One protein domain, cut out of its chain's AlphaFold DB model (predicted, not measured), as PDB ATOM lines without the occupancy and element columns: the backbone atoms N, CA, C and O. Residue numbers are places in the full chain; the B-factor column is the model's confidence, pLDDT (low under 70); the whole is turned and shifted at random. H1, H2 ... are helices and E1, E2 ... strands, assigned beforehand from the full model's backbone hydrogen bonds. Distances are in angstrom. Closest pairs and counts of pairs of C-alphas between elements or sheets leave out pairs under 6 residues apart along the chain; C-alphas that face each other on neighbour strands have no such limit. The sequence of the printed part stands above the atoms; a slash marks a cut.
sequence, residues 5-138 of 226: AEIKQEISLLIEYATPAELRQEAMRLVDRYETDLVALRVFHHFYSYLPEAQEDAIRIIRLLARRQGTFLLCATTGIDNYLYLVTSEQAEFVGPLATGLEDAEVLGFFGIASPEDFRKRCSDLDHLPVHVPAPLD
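AT A GLANCE: This is residues 5 to 138 of the 226 residues of an uncharacterized protein of Desulfobacterales bacterium CG2_30_60_27 (UniProt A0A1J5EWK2). A strongly twisted four-stranded antiparallel sheet fills the middle; H3 packs on one of its faces, and H1 and H2 join H3 in a triangle of three helices at one end of the long axis. Two short helices, H4 and H5, sit at the other end, and the tail, residues 123 to 138, runs back past E1 without a named element. The 134 printed residues hold, in chain order, H1 H2 H3 E1 E2 E3 E4 H4 H5, with sheet order E1 - E2 - E3 - E4 and the class mixed, helices and strands. The whole is compact, with a radius of gyration of the C-alphas of 14.3 A and spans of 41 by 30 by 24 A.

HOW THE PARTS SIT: Begin with H1, residues 5 to 18, which forms a helical hairpin with H2, residues 24 to 33; they touch, closest at the C-alphas of Ile 15 and Arg 24, 6.4 A, at a shallow tilt of 23 degrees, opposite ways. H1 also touches H3, residues 38 to 49, closest at the C-alphas of Ile 11 and His 45, 5.4 A, at a shallow tilt of 31 degrees, the same way. Next look at E1, residues 61 to 68, E2, 71 to 77, E3, 82 to 87, and E4, 92 to 97: they form a meander, each strand the antiparallel neighbour of the one before. Find N 63 and O 75 at 2.8 A for E1 and E2, N 74 and O 85 at 2.9 A for E2 and E3, and N 93 and O 86 at 2.8 A for E3 and E4, each within hydrogen-bond range. H3 is on this sheet at a height of 8.8 A, making two layers, a helix on one face of a sheet; the C-alphas of Arg 42 and Ala 92, 5.4 A apart, are the closest of H3 and E4. H1 is not on the sheet. H4, residues 105 to 110, only grazes the sheet with residues 107 to 110. H4 only just touches H5, residues 116 to 122, with 3 pairs of C-alphas within 8 A, the closest those of Leu 108 and Pro 116, 7.4 A. Every O i to N i+4 pair is within hydrogen-bond range in H2, H3, H4 and H5, and 9 of 10 are in H1.

IN THESE COORDINATES: Find C-alpha 5 at (1.895, 51.185, -39.744); from there H1 runs 19.5 A to C-alpha 18. H2 measures 14.5 A and H3 15.8 A. E1 starts at C-alpha 61, (3.462, 37.008, -24.265), bends by 55 degrees at residue 65 and spans 20.8 A; E2 spans 19.1 A, E3 15.6 A and E4 14.8 A. H4 and H5 are shorter, at 8.3 A and 9.9 A, and H5 ends at C-alpha 122, (9.504, 20.466, -25.204).

THE WHOLE: The two C-alphas farthest apart are those of Ala 21 and Ala 114, at 42.2 A. The printed part has no cut. The link from H3 to E1, 11 residues, is long. No printed residue is under 70 in pLDDT, and the mean of the printed part is 95.0.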
ATOM      1  N   ALA A   5       2.746  50.169 -40.353       90.44
ATOM      2  CA  ALA A   5       1.895  51.185 -39.744       90.44
ATOM      3  C   ALA A   5       0.398  50.900 -39.955       90.44
ATOM      4  O   ALA A   5      -0.378  51.028 -39.012       90.44
ATOM      5  N   GLU A   6       0.006  50.470 -41.159       93.25
ATOM      6  CA  GLU A   6      -1.380  50.083 -41.460       93.25
ATOM      7  C   GLU A   6      -1.807  48.872 -40.621       93.25
ATOM      8  O   GLU A   6      -2.843  48.923 -39.963       93.25
ATOM      9  N   ILE A   7      -0.965  47.832 -40.542       94.25
ATOM     10  CA  ILE A   7      -1.242  46.636 -39.726       94.25
ATOM     11  C   ILE A   7      -1.387  47.013 -38.246       94.25
ATOM     12  O   ILE A   7      -2.313  46.565 -37.573       94.25
ATOM     13  N   LYS A   8      -0.497  47.866 -37.722       95.50
ATOM     14  CA  LYS A   8      -0.556  48.337 -36.330       95.50
ATOM     15  C   LYS A   8      -1.838  49.125 -36.052       95.50
ATOM     16  O   LYS A   8      -2.442  48.960 -34.990       95.50
ATOM     17  N   GLN A   9      -2.263  49.971 -36.988       95.69
ATOM     18  CA  GLN A   9      -3.503  50.731 -36.862       95.69
ATOM     19  C   GLN A   9      -4.725  49.803 -36.838       95.69
ATOM     20  O   GLN A   9      -5.598  49.974 -35.989       95.69
ATOM     21  N   GLU A  10      -4.758  48.797 -37.710       96.81
ATOM     22  CA  GLU A  10      -5.805  47.769 -37.727       96.81
ATOM     23  C   GLU A  10      -5.838  46.975 -36.416       96.81
ATOM     24  O   GLU A  10      -6.895  46.857 -35.804       96.81
ATOM     25  N   ILE A  11      -4.687  46.518 -35.913       97.69
ATOM     26  CA  ILE A  11      -4.588  45.840 -34.607       97.69
ATOM     27  C   ILE A  11      -5.131  46.721 -33.479       97.69
ATOM     28  O   ILE A  11      -5.846  46.230 -32.610       97.69
ATOM     29  N   SER A  12      -4.813  48.017 -33.499       97.19
ATOM     30  CA  SER A  12      -5.278  48.960 -32.475       97.19
ATOM     31  C   SER A  12      -6.805  49.039 -32.449       97.19
ATOM     32  O   SER A  12      -7.400  48.962 -31.379       97.19
ATOM     33  N   LEU A  13      -7.435  49.118 -33.627       97.31
ATOM     34  CA  LEU A  13      -8.892  49.078 -33.772       97.31
ATOM     35  C   LEU A  13      -9.463  47.746 -33.277       97.31
ATOM     36  O   LEU A  13     -10.438  47.738 -32.535       97.31
ATOM     37  N   LEU A  14      -8.853  46.619 -33.648       97.56
ATOM     38  CA  LEU A  14      -9.324  45.294 -33.239       97.56
ATOM     39  C   LEU A  14      -9.275  45.112 -31.714       97.56
ATOM     40  O   LEU A  14     -10.237  44.611 -31.138       97.56
ATOM     41  N   ILE A  15      -8.218  45.579 -31.043       97.56
ATOM     42  CA  ILE A  15      -8.082  45.520 -29.575       97.56
ATOM     43  C   ILE A  15      -9.223  46.262 -28.863       97.56
ATOM     44  O   ILE A  15      -9.664  45.833 -27.796       97.56
ATOM     45  N   GLU A  16      -9.755  47.346 -29.435       96.00
ATOM     46  CA  GLU A  16     -10.889  48.063 -28.833       96.00
ATOM     47  C   GLU A  16     -12.158  47.206 -28.722       96.00
ATOM     48  O   GLU A  16     -12.969  47.444 -27.823       96.00
ATOM     49  N   TYR A  17     -12.322  46.210 -29.597       93.69
ATOM     50  CA  TYR A  17     -13.498  45.337 -29.643       93.69
ATOM     51  C   TYR A  17     -13.231  43.924 -29.126       93.69
ATOM     52  O   TYR A  17     -14.144  43.285 -28.619       93.69
ATOM     53  N   ALA A  18     -12.002  43.432 -29.268       94.44
ATOM     54  CA  ALA A  18     -11.637  42.046 -29.002       94.44
ATOM     55  C   ALA A  18     -11.070  41.819 -27.590       94.44
ATOM     56  O   ALA A  18     -10.870  40.677 -27.183       94.44
ATOM     57  N   THR A  19     -10.784  42.893 -26.849       96.12
ATOM     58  CA  THR A  19     -10.091  42.827 -25.558       96.12
ATOM     59  C   THR A  19     -10.897  43.500 -24.439       96.12
ATOM     60  O   THR A  19     -11.385  44.628 -24.634       96.12
ATOM     61  N   PRO A  20     -10.960  42.888 -23.233       96.00
ATOM     62  CA  PRO A  20     -11.599  43.498 -22.068       96.00
ATOM     63  C   PRO A  20     -11.000  44.872 -21.760       96.00
ATOM     64  O   PRO A  20      -9.787  45.069 -21.874       96.00
ATOM     65  N   ALA A  21     -11.836  45.836 -21.369       96.06
ATOM     66  CA  ALA A  21     -11.450  47.246 -21.243       96.06
ATOM     67  C   ALA A  21     -10.221  47.470 -20.343       96.06
ATOM     68  O   ALA A  21      -9.355  48.286 -20.661       96.06
ATOM     69  N   GLU A  22     -10.120  46.708 -19.260       96.44
ATOM     70  CA  GLU A  22      -9.026  46.723 -18.293       96.44
ATOM     71  C   GLU A  22      -7.683  46.227 -18.858       96.44
ATOM     72  O   GLU A  22      -6.635  46.619 -18.347       96.44
ATOM     73  N   LEU A  23      -7.692  45.415 -19.922       96.75
ATOM     74  CA  LEU A  23      -6.487  44.836 -20.530       96.75
ATOM     75  C   LEU A  23      -6.005  45.600 -21.770       96.75
ATOM     76  O   LEU A  23      -4.854  45.437 -22.176       96.75
ATOM     77  N   ARG A  24      -6.831  46.475 -22.361       96.81
ATOM     78  CA  ARG A  24      -6.523  47.164 -23.635       96.81
ATOM     79  C   ARG A  24      -5.199  47.923 -23.613       96.81
ATOM     80  O   ARG A  24      -4.417  47.836 -24.555       96.81
ATOM     81  N   GLN A  25      -4.909  48.643 -22.528       97.00
ATOM     82  CA  GLN A  25      -3.659  49.404 -22.421       97.00
ATOM     83  C   GLN A  25      -2.428  48.489 -22.329       97.00
ATOM     84  O   GLN A  25      -1.350  48.834 -22.812       97.00
ATOM     85  N   GLU A  26      -2.552  47.329 -21.687       96.94
ATOM     86  CA  GLU A  26      -1.472  46.345 -21.630       96.94
ATOM     87  C   GLU A  26      -1.253  45.678 -22.989       96.94
ATOM     88  O   GLU A  26      -0.111  45.632 -23.450       96.94
ATOM     89  N   ALA A  27      -2.335  45.282 -23.664       97.50
ATOM     90  CA  ALA A  27      -2.293  44.736 -25.016       97.50
ATOM     91  C   ALA A  27      -1.611  45.705 -25.998       97.50
ATOM     92  O   ALA A  27      -0.695  45.306 -26.716       97.50
ATOM     93  N   MET A  28      -1.966  46.997 -25.968       97.81
ATOM     94  CA  MET A  28      -1.330  47.988 -26.842       97.81
ATOM     95  C   MET A  28       0.159  48.176 -26.559       97.81
ATOM     96  O   MET A  28       0.952  48.223 -27.495       97.81
ATOM     97  N   ARG A  29       0.569  48.204 -25.284       97.69
ATOM     98  CA  ARG A  29       1.999  48.280 -24.930       97.69
ATOM     99  C   ARG A  29       2.784  47.073 -25.433       97.69
ATOM    100  O   ARG A  29       3.968  47.204 -25.744       97.69
ATOM    101  N   LEU A  30       2.158  45.898 -25.479       97.56
ATOM    102  CA  LEU A  30       2.785  44.718 -26.054       97.56
ATOM    103  C   LEU A  30       2.930  44.863 -27.573       97.56
ATOM    104  O   LEU A  30       4.016  44.608 -28.081       97.56
ATOM    105  N   VAL A  31       1.898  45.329 -28.279       97.56
ATOM    106  CA  VAL A  31       1.964  45.601 -29.728       97.56
ATOM    107  C   VAL A  31       3.060  46.622 -30.051       97.56
ATOM    108  O   VAL A  31       3.846  46.395 -30.967       97.56
ATOM    109  N   ASP A  32       3.177  47.696 -29.267       96.75
ATOM    110  CA  ASP A  32       4.222  48.715 -29.439       96.75
ATOM    111  C   ASP A  32       5.638  48.130 -29.334       96.75
ATOM    112  O   ASP A  32       6.526  48.520 -30.088       96.75
ATOM    113  N   ARG A  33       5.858  47.140 -28.458       96.00
ATOM    114  CA  ARG A  33       7.157  46.450 -28.335       96.00
ATOM    115  C   ARG A  33       7.570  45.726 -29.622       96.00
ATOM    116  O   ARG A  33       8.763  45.547 -29.855       96.00
ATOM    117  N   TYR A  34       6.602  45.300 -30.427       96.31
ATOM    118  CA  TYR A  34       6.814  44.555 -31.667       96.31
ATOM    119  C   TYR A  34       6.489  45.386 -32.916       96.31
ATOM    120  O   TYR A  34       6.292  44.823 -33.988       96.31
ATOM    121  N   GLU A  35       6.438  46.717 -32.826       94.44
ATOM    122  CA  GLU A  35       5.958  47.567 -33.926       94.44
ATOM    123  C   GLU A  35       6.758  47.457 -35.235       94.44
ATOM    124  O   GLU A  35       6.249  47.790 -36.305       94.44
ATOM    125  N   THR A  36       7.999  46.975 -35.168       93.00
ATOM    126  CA  THR A  36       8.857  46.740 -36.335       93.00
ATOM    127  C   THR A  36       8.880  45.281 -36.790       93.00
ATOM    128  O   THR A  36       9.578  44.956 -37.747       93.00
ATOM    129  N   ASP A  37       8.179  44.380 -36.105       94.94
ATOM    130  CA  ASP A  37       8.246  42.940 -36.333       94.94
ATOM    131  C   ASP A  37       6.982  42.409 -37.013       94.94
ATOM    132  O   ASP A  37       5.961  42.159 -36.370       94.94
ATOM    133  N   LEU A  38       7.076  42.183 -38.327       93.62
ATOM    134  CA  LEU A  38       5.977  41.619 -39.111       93.62
ATOM    135  C   LEU A  38       5.490  40.277 -38.561       93.62
ATOM    136  O   LEU A  38       4.287  40.041 -38.578       93.62
ATOM    137  N   VAL A  39       6.377  39.425 -38.040       96.00
ATOM    138  CA  VAL A  39       5.997  38.093 -37.547       96.00
ATOM    139  C   VAL A  39       5.037  38.235 -36.365       96.00
ATOM    140  O   VAL A  39       3.919  37.722 -36.393       96.00
ATOM    141  N   ALA A  40       5.425  38.999 -35.344       97.31
ATOM    142  CA  ALA A  40       4.574  39.231 -34.181       97.31
ATOM    143  C   ALA A  40       3.302  40.022 -34.532       97.31
ATOM    144  O   ALA A  40       2.216  39.670 -34.071       97.31
ATOM    145  N   LEU A  41       3.396  41.048 -35.385       97.06
ATOM    146  CA  LEU A  41       2.225  41.819 -35.819       97.06
ATOM    147  C   LEU A  41       1.205  40.960 -36.569       97.06
ATOM    148  O   LEU A  41       0.006  41.150 -36.379       97.06
ATOM    149  N   ARG A  42       1.636  39.975 -37.363       96.62
ATOM    150  CA  ARG A  42       0.716  39.026 -38.006       96.62
ATOM    151  C   ARG A  42      -0.002  38.140 -36.990       96.62
ATOM    152  O   ARG A  42      -1.202  37.926 -37.151       96.62
ATOM    153  N   VAL A  43       0.674  37.706 -35.922       97.81
ATOM    154  CA  VAL A  43       0.026  36.983 -34.810       97.81
ATOM    155  C   VAL A  43      -1.020  37.859 -34.129       97.81
ATOM    156  O   VAL A  43      -2.162  37.428 -33.994       97.81
ATOM    157  N   PHE A  44      -0.671  39.094 -33.746       98.00
ATOM    158  CA  PHE A  44      -1.627  40.018 -33.125       98.00
ATOM    159  C   PHE A  44      -2.829  40.269 -34.033       98.00
ATOM    160  O   PHE A  44      -3.969  40.138 -33.593       98.00
ATOM    161  N   HIS A  45      -2.584  40.583 -35.305       97.25
ATOM    162  CA  HIS A  45      -3.645  40.837 -36.270       97.25
ATOM    163  C   HIS A  45      -4.575  39.631 -36.406       97.25
ATOM    164  O   HIS A  45      -5.791  39.793 -36.323       97.25
ATOM    165  N   HIS A  46      -4.032  38.423 -36.585       97.00
ATOM    166  CA  HIS A  46      -4.851  37.216 -36.692       97.00
ATOM    167  C   HIS A  46      -5.630  36.951 -35.400       97.00
ATOM    168  O   HIS A  46      -6.824  36.681 -35.465       97.00
ATOM    169  N   PHE A  47      -4.984  37.023 -34.235       97.44
ATOM    170  CA  PHE A  47      -5.629  36.762 -32.948       97.44
ATOM    171  C   PHE A  47      -6.802  37.711 -32.684       97.44
ATOM    172  O   PHE A  47      -7.899  37.250 -32.387       97.44
ATOM    173  N   TYR A  48      -6.613  39.024 -32.845       97.12
ATOM    174  CA  TYR A  48      -7.682  39.992 -32.575       97.12
ATOM    175  C   TYR A  48      -8.736  40.057 -33.692       97.12
ATOM    176  O   TYR A  48      -9.851  40.510 -33.449       97.12
ATOM    177  N   SER A  49      -8.417  39.580 -34.901       95.25
ATOM    178  CA  SER A  49      -9.399  39.396 -35.984       95.25
ATOM    179  C   SER A  49     -10.263  38.150 -35.775       95.25
ATOM    180  O   SER A  49     -11.445  38.147 -36.119       95.25
ATOM    181  N   TYR A  50      -9.672  37.089 -35.223       93.62
ATOM    182  CA  TYR A  50     -10.283  35.775 -35.053       93.62
ATOM    183  C   TYR A  50      -9.986  35.257 -33.647       93.62
ATOM    184  O   TYR A  50      -9.114  34.407 -33.456       93.62
ATOM    185  N   LEU A  51     -10.717  35.794 -32.668       89.62
ATOM    186  CA  LEU A  51     -10.582  35.391 -31.273       89.62
ATOM    187  C   LEU A  51     -10.816  33.882 -31.134       89.62
ATOM    188  O   LEU A  51     -11.898  33.401 -31.504       89.62
ATOM    189  N   PRO A  52      -9.847  33.131 -30.581       86.50
ATOM    190  CA  PRO A  52     -10.074  31.746 -30.216       86.50
ATOM    191  C   PRO A  52     -11.308  31.642 -29.314       86.50
ATOM    192  O   PRO A  52     -11.487  32.426 -28.385       86.50
ATOM    193  N   GLU A  53     -12.203  30.708 -29.639       82.38
ATOM    194  CA  GLU A  53     -13.459  30.476 -28.906       82.38
ATOM    195  C   GLU A  53     -14.432  31.672 -28.845       82.38
ATOM    196  O   GLU A  53     -15.422  31.617 -28.115       82.38
ATOM    197  N   ALA A  54     -14.198  32.731 -29.633       85.56
ATOM    198  CA  ALA A  54     -14.985  33.967 -29.636       85.56
ATOM    199  C   ALA A  54     -15.097  34.648 -28.254       85.56
ATOM    200  O   ALA A  54     -16.097  35.310 -27.968       85.56
ATOM    201  N   GLN A  55     -14.080  34.489 -27.401       89.94
ATOM    202  CA  GLN A  55     -14.007  35.125 -26.084       89.94
ATOM    203  C   GLN A  55     -13.068  36.333 -26.115       89.94
ATOM    204  O   GLN A  55     -11.994  36.265 -26.710       89.94
ATOM    205  N   GLU A  56     -13.467  37.432 -25.469       93.88
ATOM    206  CA  GLU A  56     -12.605  38.607 -25.322       93.88
ATOM    207  C   GLU A  56     -11.357  38.257 -24.502       93.88
ATOM    208  O   GLU A  56     -11.460  37.747 -23.385       93.88
ATOM    209  N   ASP A  57     -10.174  38.565 -25.032       96.00
ATOM    210  CA  ASP A  57      -8.903  38.251 -24.379       96.00
ATOM    211  C   ASP A  57      -7.775  39.164 -24.901       96.00
ATOM    212  O   ASP A  57      -7.962  40.005 -25.787       96.00
ATOM    213  N   ALA A  58      -6.587  39.033 -24.318       97.00
ATOM    214  CA  ALA A  58      -5.380  39.743 -24.708       97.00
ATOM    215  C   ALA A  58      -4.180  38.799 -24.737       97.00
ATOM    216  O   ALA A  58      -3.919  38.066 -23.779       97.00
ATOM    217  N   ILE A  59      -3.375  38.903 -25.794       97.94
ATOM    218  CA  ILE A  59      -2.045  38.290 -25.799       97.94
ATOM    219  C   ILE A  59      -1.182  39.005 -24.758       97.94
ATOM    220  O   ILE A  59      -1.065  40.230 -24.765       97.94
ATOM    221  N   ARG A  60      -0.550  38.223 -23.878       97.06
ATOM    222  CA  ARG A  60       0.361  38.707 -22.829       97.06
ATOM    223  C   ARG A  60       1.820  38.484 -23.191       97.06
ATOM    224  O   ARG A  60       2.684  39.293 -22.854       97.06
ATOM    225  N   ILE A  61       2.106  37.380 -23.875       97.44
ATOM    226  CA  ILE A  61       3.462  37.008 -24.265       97.44
ATOM    227  C   ILE A  61       3.433  36.130 -25.513       97.44
ATOM    228  O   ILE A  61       2.519  35.332 -25.708       97.44
ATOM    229  N   ILE A  62       4.448  36.294 -26.359       98.25
ATOM    230  CA  ILE A  62       4.700  35.438 -27.516       98.25
ATOM    231  C   ILE A  62       6.002  34.693 -27.234       98.25
ATOM    232  O   ILE A  62       7.025  35.317 -26.943       98.25
ATOM    233  N   ARG A  63       5.966  33.364 -27.293       97.94
ATOM    234  CA  ARG A  63       7.135  32.495 -27.122       97.94
ATOM    235  C   ARG A  63       7.498  31.831 -28.440       97.94
ATOM    236  O   ARG A  63       6.621  31.426 -29.200       97.94
ATOM    237  N   LEU A  64       8.797  31.709 -28.685       97.12
ATOM    238  CA  LEU A  64       9.335  31.015 -29.845       97.12
ATOM    239  C   LEU A  64       9.483  29.528 -29.520       97.12
ATOM    240  O   LEU A  64      10.320  29.150 -28.700       97.12
ATOM    241  N   LEU A  65       8.685  28.679 -30.170       96.62
ATOM    242  CA  LEU A  65       8.787  27.230 -29.991       96.62
ATOM    243  C   LEU A  65       9.831  26.645 -30.928       96.62
ATOM    244  O   LEU A  65      10.684  25.882 -30.487       96.62
ATOM    245  N   ALA A  66       9.779  27.008 -32.206       95.75
ATOM    246  CA  ALA A  66      10.739  26.601 -33.222       95.75
ATOM    247  C   ALA A  66      10.754  27.611 -34.374       95.75
ATOM    248  O   ALA A  66       9.799  28.360 -34.572       95.75
ATOM    249  N   ARG A  67      11.835  27.612 -35.149       95.69
ATOM    250  CA  ARG A  67      11.930  28.322 -36.424       95.69
ATOM    251  C   ARG A  67      12.678  27.454 -37.417       95.69
ATOM    252  O   ARG A  67      13.540  26.680 -37.002       95.69
ATOM    253  N   ARG A  68      12.320  27.566 -38.690       95.56
ATOM    254  CA  ARG A  68      13.061  26.954 -39.789       95.56
ATOM    255  C   ARG A  68      12.715  27.650 -41.095       95.56
ATOM    256  O   ARG A  68      11.537  27.865 -41.370       95.56
ATOM    257  N   GLN A  69      13.720  27.977 -41.900       93.19
ATOM    258  CA  GLN A  69      13.561  28.527 -43.253       93.19
ATOM    259  C   GLN A  69      12.595  29.731 -43.332       93.19
ATOM    260  O   GLN A  69      11.803  29.846 -44.264       93.19
ATOM    261  N   GLY A  70      12.660  30.642 -42.353       93.94
ATOM    262  CA  GLY A  70      11.821  31.850 -42.313       93.94
ATOM    263  C   GLY A  70      10.386  31.628 -41.820       93.94
ATOM    264  O   GLY A  70       9.620  32.589 -41.721       93.94
ATOM    265  N   THR A  71      10.031  30.391 -41.465       96.44
ATOM    266  CA  THR A  71       8.763  30.038 -40.818       96.44
ATOM    267  C   THR A  71       8.972  29.872 -39.317       96.44
ATOM    268  O   THR A  71       9.909  29.208 -38.864       96.44
ATOM    269  N   PHE A  72       8.068  30.446 -38.532       97.94
ATOM    270  CA  PHE A  72       8.086  30.452 -37.077       97.94
ATOM    271  C   PHE A  72       6.911  29.640 -36.542       97.94
ATOM    272  O   PHE A  72       5.772  29.834 -36.961       97.94
ATOM    273  N   LEU A  73       7.188  28.763 -35.580       97.94
ATOM    274  CA  LEU A  73       6.181  28.169 -34.714       97.94
ATOM    275  C   LEU A  73       6.188  28.945 -33.397       97.94
ATOM    276  O   LEU A  73       7.133  28.846 -32.605       97.94
ATOM    277  N   LEU A  74       5.140  29.732 -33.185       98.19
ATOM    278  CA  LEU A  74       4.989  30.613 -32.033       98.19
ATOM    279  C   LEU A  74       3.864  30.133 -31.118       98.19
ATOM    280  O   LEU A  74       2.884  29.542 -31.563       98.19
ATOM    281  N   CYS A  75       4.007  30.430 -29.830       98.06
ATOM    282  CA  CYS A  75       2.965  30.257 -28.828       98.06
ATOM    283  C   CYS A  75       2.555  31.627 -28.290       98.06
ATOM    284  O   CYS A  75       3.367  32.309 -27.662       98.06
ATOM    285  N   ALA A  76       1.309  32.023 -28.527       97.94
ATOM    286  CA  ALA A  76       0.706  33.198 -27.913       97.94
ATOM    287  C   ALA A  76       0.011  32.777 -26.615       97.94
ATOM    288  O   ALA A  76      -0.961  32.025 -26.643       97.94
ATOM    289  N   THR A  77       0.511  33.247 -25.479       97.44
ATOM    290  CA  THR A  77      -0.104  33.014 -24.167       97.44
ATOM    291  C   THR A  77      -1.003  34.190 -23.818       97.44
ATOM    292  O   THR A  77      -0.589  35.354 -23.922       97.44
ATOM    293  N   THR A  78      -2.214  33.888 -23.370       96.44
ATOM    294  CA  THR A  78      -3.249  34.873 -23.054       96.44
ATOM    295  C   THR A  78      -3.705  34.763 -21.597       96.44
ATOM    296  O   THR A  78      -3.004  34.186 -20.759       96.44
ATOM    297  N   GLY A  79      -4.833  35.389 -21.241       93.12
ATOM    298  CA  GLY A  79      -5.471  35.169 -19.943       93.12
ATOM    299  C   GLY A  79      -6.224  33.841 -19.845       93.12
ATOM    300  O   GLY A  79      -6.381  33.340 -18.731       93.12
ATOM    301  N   ILE A  80      -6.672  33.297 -20.979       93.62
ATOM    302  CA  ILE A  80      -7.512  32.097 -21.060       93.62
ATOM    303  C   ILE A  80      -6.672  30.842 -21.314       93.62
ATOM    304  O   ILE A  80      -6.768  29.887 -20.544       93.62
ATOM    305  N   ASP A  81      -5.845  30.832 -22.365       95.06
ATOM    306  CA  ASP A  81      -5.059  29.654 -22.757       95.06
ATOM    307  C   ASP A  81      -3.782  30.047 -23.537       95.06
ATOM    308  O   ASP A  81      -3.328  31.195 -23.547       95.06
ATOM    309  N   ASN A  82      -3.149  29.058 -24.157       96.56
ATOM    310  CA  ASN A  82      -1.962  29.156 -24.980       96.56
ATOM    311  C   ASN A  82      -2.300  28.667 -26.386       96.56
ATOM    312  O   ASN A  82      -2.815  27.564 -26.561       96.56
ATOM    313  N   TYR A  83      -1.962  29.461 -27.393       97.06
ATOM    314  CA  TYR A  83      -2.369  29.226 -28.774       97.06
ATOM    315  C   TYR A  83      -1.160  29.107 -29.693       97.06
ATOM    316  O   TYR A  83      -0.250  29.938 -29.657       97.06
ATOM    317  N   LEU A  84      -1.161  28.071 -30.526       97.75
ATOM    318  CA  LEU A  84      -0.116  27.794 -31.499       97.75
ATOM    319  C   LEU A  84      -0.388  28.523 -32.812       97.75
ATOM    320  O   LEU A  84      -1.489  28.449 -33.362       97.75
ATOM    321  N   TYR A  85       0.651  29.170 -33.332       98.06
ATOM    322  CA  TYR A  85       0.633  29.872 -34.608       98.06
ATOM    323  C   TYR A  85       1.804  29.440 -35.484       98.06
ATOM    324  O   TYR A  85       2.947  29.401 -35.022       98.06
ATOM    325  N   LEU A  86       1.521  29.175 -36.760       97.75
ATOM    326  CA  LEU A  86       2.527  29.115 -37.818       97.75
ATOM    327  C   LEU A  86       2.580  30.466 -38.508       97.75
ATOM    328  O   LEU A  86       1.546  31.009 -38.889       97.75
ATOM    329  N   VAL A  87       3.774  31.032 -38.635       97.38
ATOM    330  CA  VAL A  87       3.921  32.420 -39.073       97.38
ATOM    331  C   VAL A  87       5.080  32.562 -40.039       97.38
ATOM    332  O   VAL A  87       6.177  32.069 -39.787       97.38
ATOM    333  N   THR A  88       4.843  33.280 -41.126       93.88
ATOM    334  CA  THR A  88       5.863  33.758 -42.062       93.88
ATOM    335  C   THR A  88       5.857  35.288 -42.073       93.88
ATOM    336  O   THR A  88       5.067  35.934 -41.381       93.88
ATOM    337  N   SER A  89       6.722  35.909 -42.876       88.06
ATOM    338  CA  SER A  89       6.666  37.361 -43.098       88.06
ATOM    339  C   SER A  89       5.359  37.822 -43.763       88.06
ATOM    340  O   SER A  89       5.002  39.000 -43.680       88.06
ATOM    341  N   GLU A  90       4.633  36.909 -44.412       89.00
ATOM    342  CA  GLU A  90       3.435  37.220 -45.188       89.00
ATOM    343  C   GLU A  90       2.149  36.995 -44.392       89.00
ATOM    344  O   GLU A  90       1.265  37.856 -44.415       89.00
ATOM    345  N   GLN A  91       2.057  35.888 -43.651       92.56
ATOM    346  CA  GLN A  91       0.827  35.466 -42.983       92.56
ATOM    347  C   GLN A  91       1.076  34.780 -41.637       92.56
ATOM    348  O   GLN A  91       2.155  34.253 -41.377       92.56
ATOM    349  N   ALA A  92       0.042  34.770 -40.796       96.56
ATOM    350  CA  ALA A  92      -0.046  33.933 -39.608       96.56
ATOM    351  C   ALA A  92      -1.261  33.016 -39.746       96.56
ATOM    352  O   ALA A  92      -2.321  33.469 -40.175       96.56
ATOM    353  N   GLU A  93      -1.112  31.762 -39.345       95.88
ATOM    354  CA  GLU A  93      -2.175  30.763 -39.328       95.88
ATOM    355  C   GLU A  93      -2.318  30.193 -37.919       95.88
ATOM    356  O   GLU A  93      -1.336  29.801 -37.280       95.88
ATOM    357  N   PHE A  94      -3.556  30.165 -37.424       95.81
ATOM    358  CA  PHE A  94      -3.884  29.507 -36.168       95.81
ATOM    359  C   PHE A  94      -3.865  27.990 -36.347       95.81
ATOM    360  O   PHE A  94      -4.604  27.441 -37.161       95.81
ATOM    361  N   VAL A  95      -3.042  27.316 -35.549       95.50
ATOM    362  CA  VAL A  95      -2.899  25.855 -35.582       95.50
ATOM    363  C   VAL A  95      -3.861  25.189 -34.605       95.50
ATOM    364  O   VAL A  95      -4.459  24.162 -34.914       95.50
ATOM    365  N   GLY A  96      -4.001  25.762 -33.411       94.62
ATOM    366  CA  GLY A  96      -4.825  25.198 -32.349       94.62
ATOM    367  C   GLY A  96      -4.347  25.585 -30.948       94.62
ATOM    368  O   GLY A  96      -3.302  26.226 -30.796       94.62
ATOM    369  N   PRO A  97      -5.087  25.191 -29.902       95.19
ATOM    370  CA  PRO A  97      -4.627  25.306 -28.524       95.19
ATOM    371  C   PRO A  97      -3.368  24.466 -28.285       95.19
ATOM    372  O   PRO A  97      -3.243  23.332 -28.750       95.19
ATOM    373  N   LEU A  98      -2.435  24.973 -27.486       95.50
ATOM    374  CA  LEU A  98      -1.268  24.201 -27.065       95.50
ATOM    375  C   LEU A  98      -1.680  22.972 -26.242       95.50
ATOM    376  O   LEU A  98      -1.022  21.938 -26.330       95.50
ATOM    377  N   ALA A  99      -2.773  23.064 -25.478       93.12
ATOM    378  CA  ALA A  99      -3.286  21.970 -24.657       93.12
ATOM    379  C   ALA A  99      -3.618  20.708 -25.477       93.12
ATOM    380  O   ALA A  99      -3.421  19.591 -24.995       93.12
ATOM    381  N   THR A 100      -4.071  20.864 -26.726       92.06
ATOM    382  CA  THR A 100      -4.287  19.733 -27.645       92.06
ATOM    383  C   THR A 100      -2.979  19.214 -28.250       92.06
ATOM    384  O   THR A 100      -2.885  18.043 -28.618       92.06
ATOM    385  N   GLY A 101      -1.940  20.049 -28.267       91.62
ATOM    386  CA  GLY A 101      -0.642  19.765 -28.869       91.62
ATOM    387  C   GLY A 101      -0.638  19.948 -30.387       91.62
ATOM    388  O   GLY A 101      -1.620  20.386 -30.983       91.62
ATOM    389  N   LEU A 102       0.495  19.605 -31.001       94.06
ATOM    390  CA  LEU A 102       0.692  19.586 -32.448       94.06
ATOM    391  C   LEU A 102       0.805  18.129 -32.910       94.06
ATOM    392  O   LEU A 102       1.754  17.443 -32.536       94.06
ATOM    393  N   GLU A 103      -0.172  17.669 -33.692       93.00
ATOM    394  CA  GLU A 103      -0.264  16.281 -34.184       93.00
ATOM    395  C   GLU A 103       0.119  16.137 -35.664       93.00
ATOM    396  O   GLU A 103       0.312  15.027 -36.155       93.00
ATOM    397  N   ASP A 104       0.230  17.253 -36.388       94.62
ATOM    398  CA  ASP A 104       0.544  17.245 -37.813       94.62
ATOM    399  C   ASP A 104       2.000  16.806 -38.051       94.62
ATOM    400  O   ASP A 104       2.955  17.508 -37.703       94.62
ATOM    401  N   ALA A 105       2.165  15.620 -38.641       94.19
ATOM    402  CA  ALA A 105       3.469  15.020 -38.891       94.19
ATOM    403  C   ALA A 105       4.306  15.796 -39.922       94.19
ATOM    404  O   ALA A 105       5.535  15.776 -39.833       94.19
ATOM    405  N   GLU A 106       3.673  16.482 -40.877       94.69
ATOM    406  CA  GLU A 106       4.376  17.292 -41.874       94.69
ATOM    407  C   GLU A 106       4.935  18.554 -41.220       94.69
ATOM    408  O   GLU A 106       6.113  18.865 -41.398       94.69
ATOM    409  N   VAL A 107       4.143  19.222 -40.375       95.00
ATOM    410  CA  VAL A 107       4.598  20.396 -39.611       95.00
ATOM    411  C   VAL A 107       5.700  20.014 -38.620       95.00
ATOM    412  O   VAL A 107       6.734  20.679 -38.545       95.00
ATOM    413  N   LEU A 108       5.527  18.921 -37.871       96.44
ATOM    414  CA  LEU A 108       6.551  18.429 -36.943       96.44
ATOM    415  C   LEU A 108       7.848  18.075 -37.677       96.44
ATOM    416  O   LEU A 108       8.925  18.530 -37.283       96.44
ATOM    417  N   GLY A 109       7.743  17.324 -38.777       96.62
ATOM    418  CA  GLY A 109       8.874  16.963 -39.628       96.62
ATOM    419  C   GLY A 109       9.570  18.191 -40.215       96.62
ATOM    420  O   GLY A 109      10.805  18.257 -40.221       96.62
ATOM    421  N   PHE A 110       8.798  19.205 -40.615       95.62
ATOM    422  CA  PHE A 110       9.330  20.486 -41.059       95.62
ATOM    423  C   PHE A 110      10.177  21.139 -39.967       95.62
ATOM    424  O   PHE A 110      11.294  21.527 -40.262       95.62
ATOM    425  N   PHE A 111       9.775  21.173 -38.697       96.00
ATOM    426  CA  PHE A 111      10.626  21.725 -37.624       96.00
ATOM    427  C   PHE A 111      11.682  20.753 -37.070       96.00
ATOM    428  O   PHE A 111      12.379  21.087 -36.110       96.00
ATOM    429  N   GLY A 112      11.822  19.557 -37.649       95.31
ATOM    430  CA  GLY A 112      12.750  18.536 -37.154       95.31
ATOM    431  C   GLY A 112      12.346  17.953 -35.797       95.31
ATOM    432  O   GLY A 112      13.199  17.483 -35.046       95.31
ATOM    433  N   ILE A 113      11.059  18.004 -35.458       95.88
ATOM    434  CA  ILE A 113      10.505  17.429 -34.235       95.88
ATOM    435  C   ILE A 113      10.046  16.008 -34.559       95.88
ATOM    436  O   ILE A 113       9.224  15.799 -35.445       95.88
ATOM    437  N   ALA A 114      10.599  15.022 -33.854       95.31
ATOM    438  CA  ALA A 114      10.433  13.620 -34.231       95.31
ATOM    439  C   ALA A 114       9.016  13.076 -33.989       95.31
ATOM    440  O   ALA A 114       8.582  12.173 -34.703       95.31
ATOM    441  N   SER A 115       8.297  13.595 -32.989       96.19
ATOM    442  CA  SER A 115       6.959  13.116 -32.649       96.19
ATOM    443  C   SER A 115       6.114  14.160 -31.900       96.19
ATOM    444  O   SER A 115       6.670  15.072 -31.274       96.19
ATOM    445  N   PRO A 116       4.775  13.998 -31.875       96.19
ATOM    446  CA  PRO A 116       3.895  14.792 -31.015       96.19
ATOM    447  C   PRO A 116       4.258  14.689 -29.525       96.19
ATOM    448  O   PRO A 116       4.086  15.637 -28.760       96.19
ATOM    449  N   GLU A 117       4.784  13.542 -29.083       95.62
ATOM    450  CA  GLU A 117       5.232  13.354 -27.700       95.62
ATOM    451  C   GLU A 117       6.470  14.205 -27.386       95.62
ATOM    452  O   GLU A 117       6.531  14.840 -26.332       95.62
ATOM    453  N   ASP A 118       7.426  14.285 -28.312       94.69
ATOM    454  CA  ASP A 118       8.609  15.138 -28.158       94.69
ATOM    455  C   ASP A 118       8.235  16.621 -28.160       94.69
ATOM    456  O   ASP A 118       8.776  17.397 -27.367       94.69
ATOM    457  N   PHE A 119       7.256  17.013 -28.981       96.12
ATOM    458  CA  PHE A 119       6.700  18.364 -28.950       96.12
ATOM    459  C   PHE A 119       6.098  18.700 -27.581       96.12
ATOM    460  O   PHE A 119       6.426  19.736 -26.998       96.12
ATOM    461  N   ARG A 120       5.270  17.806 -27.023       94.81
ATOM    462  CA  ARG A 120       4.682  17.983 -25.683       94.81
ATOM    463  C   ARG A 120       5.748  18.081 -24.599       94.81
ATOM    464  O   ARG A 120       5.650  18.948 -23.739       94.81
ATOM    465  N   LYS A 121       6.781  17.234 -24.647       93.31
ATOM    466  CA  LYS A 121       7.910  17.297 -23.703       93.31
ATOM    467  C   LYS A 121       8.614  18.648 -23.778       93.31
ATOM    468  O   LYS A 121       8.846  19.262 -22.741       93.31
ATOM    469  N   ARG A 122       8.889  19.147 -24.987       92.19
ATOM    470  CA  ARG A 122       9.504  20.466 -25.204       92.19
ATOM    471  C   ARG A 122       8.646  21.612 -24.666       92.19
ATOM    472  O   ARG A 122       9.197  22.565 -24.134       92.19
ATOM    473  N   CYS A 123       7.323  21.508 -24.779       93.94
ATOM    474  CA  CYS A 123       6.388  22.542 -24.327       93.94
ATOM    475  C   CYS A 123       5.877  22.347 -22.893       93.94
ATOM    476  O   CYS A 123       5.024  23.109 -22.449       93.94
ATOM    477  N   SER A 124       6.375  21.338 -22.168       90.62
ATOM    478  CA  SER A 124       5.916  21.024 -20.808       90.62
ATOM    479  C   SER A 124       6.234  22.122 -19.792       90.62
ATOM    480  O   SER A 124       5.511  22.275 -18.810       90.62
ATOM    481  N   ASP A 125       7.276  22.909 -20.059       89.44
ATOM    482  CA  ASP A 125       7.679  24.062 -19.267       89.44
ATOM    483  C   ASP A 125       7.790  25.293 -20.169       89.44
ATOM    484  O   ASP A 125       8.861  25.667 -20.655       89.44
ATOM    485  N   LEU A 126       6.634  25.902 -20.440       90.69
ATOM    486  CA  LEU A 126       6.546  27.093 -21.281       90.69
ATOM    487  C   LEU A 126       7.399  28.244 -20.758       90.69
ATOM    488  O   LEU A 126       7.915  29.022 -21.560       90.69
ATOM    489  N   ASP A 127       7.562  28.369 -19.442       90.81
ATOM    490  CA  ASP A 127       8.258  29.510 -18.861       90.81
ATOM    491  C   ASP A 127       9.751  29.529 -19.179       90.81
ATOM    492  O   ASP A 127      10.332  30.612 -19.310       90.81
ATOM    493  N   HIS A 128      10.330  28.354 -19.429       90.75
ATOM    494  CA  HIS A 128      11.715  28.189 -19.857       90.75
ATOM    495  C   HIS A 128      11.921  28.321 -21.371       90.75
ATOM    496  O   HIS A 128      13.065  28.380 -21.828       90.75
ATOM    497  N   LEU A 129      10.849  28.388 -22.165       93.25
ATOM    498  CA  LEU A 129      10.967  28.624 -23.600       93.25
ATOM    499  C   LEU A 129      11.274  30.097 -23.890       93.25
ATOM    500  O   LEU A 129      10.735  30.984 -23.222       93.25
ATOM    501  N   PRO A 130      12.110  30.389 -24.901       95.06
ATOM    502  CA  PRO A 130      12.512  31.753 -25.198       95.06
ATOM    503  C   PRO A 130      11.304  32.613 -25.573       95.06
ATOM    504  O   PRO A 130      10.447  32.227 -26.370       95.06
ATOM    505  N   VAL A 131      11.257  33.814 -25.000       96.81
ATOM    506  CA  VAL A 131      10.339  34.861 -25.447       96.81
ATOM    507  C   VAL A 131      10.757  35.275 -26.851       96.81
ATOM    508  O   VAL A 131      11.948  35.437 -27.121       96.81
ATOM    509  N   HIS A 132       9.781  35.424 -27.739       96.25
ATOM    510  CA  HIS A 132      10.034  35.904 -29.087       96.25
ATOM    511  C   HIS A 132      10.649  37.305 -29.033       96.25
ATOM    512  O   HIS A 132      10.179  38.180 -28.307       96.25
ATOM    513  N   VAL A 133      11.723  37.509 -29.784       94.44
ATOM    514  CA  VAL A 133      12.386  38.808 -29.915       94.44
ATOM    515  C   VAL A 133      12.038  39.346 -31.299       94.44
ATOM    516  O   VAL A 133      12.074  38.561 -32.248       94.44
ATOM    517  N   PRO A 134      11.724  40.650 -31.443       93.94
ATOM    518  CA  PRO A 134      11.475  41.261 -32.742       93.94
ATOM    519  C   PRO A 134      12.505  40.828 -33.788       93.94
ATOM    520  O   PRO A 134      13.701  41.058 -33.603       93.94
ATOM    521  N   ALA A 135      12.051  40.225 -34.892       91.44
ATOM    522  CA  ALA A 135      12.941  39.632 -35.891       91.44
ATOM    523  C   ALA A 135      14.030  40.592 -36.432       91.44
ATOM    524  O   ALA A 135      15.166  40.147 -36.598       91.44
ATOM    525  N   PRO A 136      13.774  41.906 -36.631       89.00
ATOM    526  CA  PRO A 136      14.823  42.845 -37.046       89.00
ATOM    527  C   PRO A 136      15.992  42.994 -36.059       89.00
ATOM    528  O   PRO A 136      17.082  43.390 -36.474       89.00
ATOM    529  N   LEU A 137      15.775  42.697 -34.771       90.19
ATOM    530  CA  LEU A 137      16.789  42.783 -33.716       90.19
ATOM    531  C   LEU A 137      17.640  41.510 -33.601       90.19
ATOM    532  O   LEU A 137      18.685  41.539 -32.951       90.19
ATOM    533  N   ASP A 138      17.219  40.400 -34.212       91.88
ATOM    534  CA  ASP A 138      18.011  39.173 -34.246       91.88
ATOM    535  C   ASP A 138      18.991  39.220 -35.426       91.88
ATOM    536  O   ASP A 138      18.640  39.015 -36.592       91.88
TER     537      ASP A 138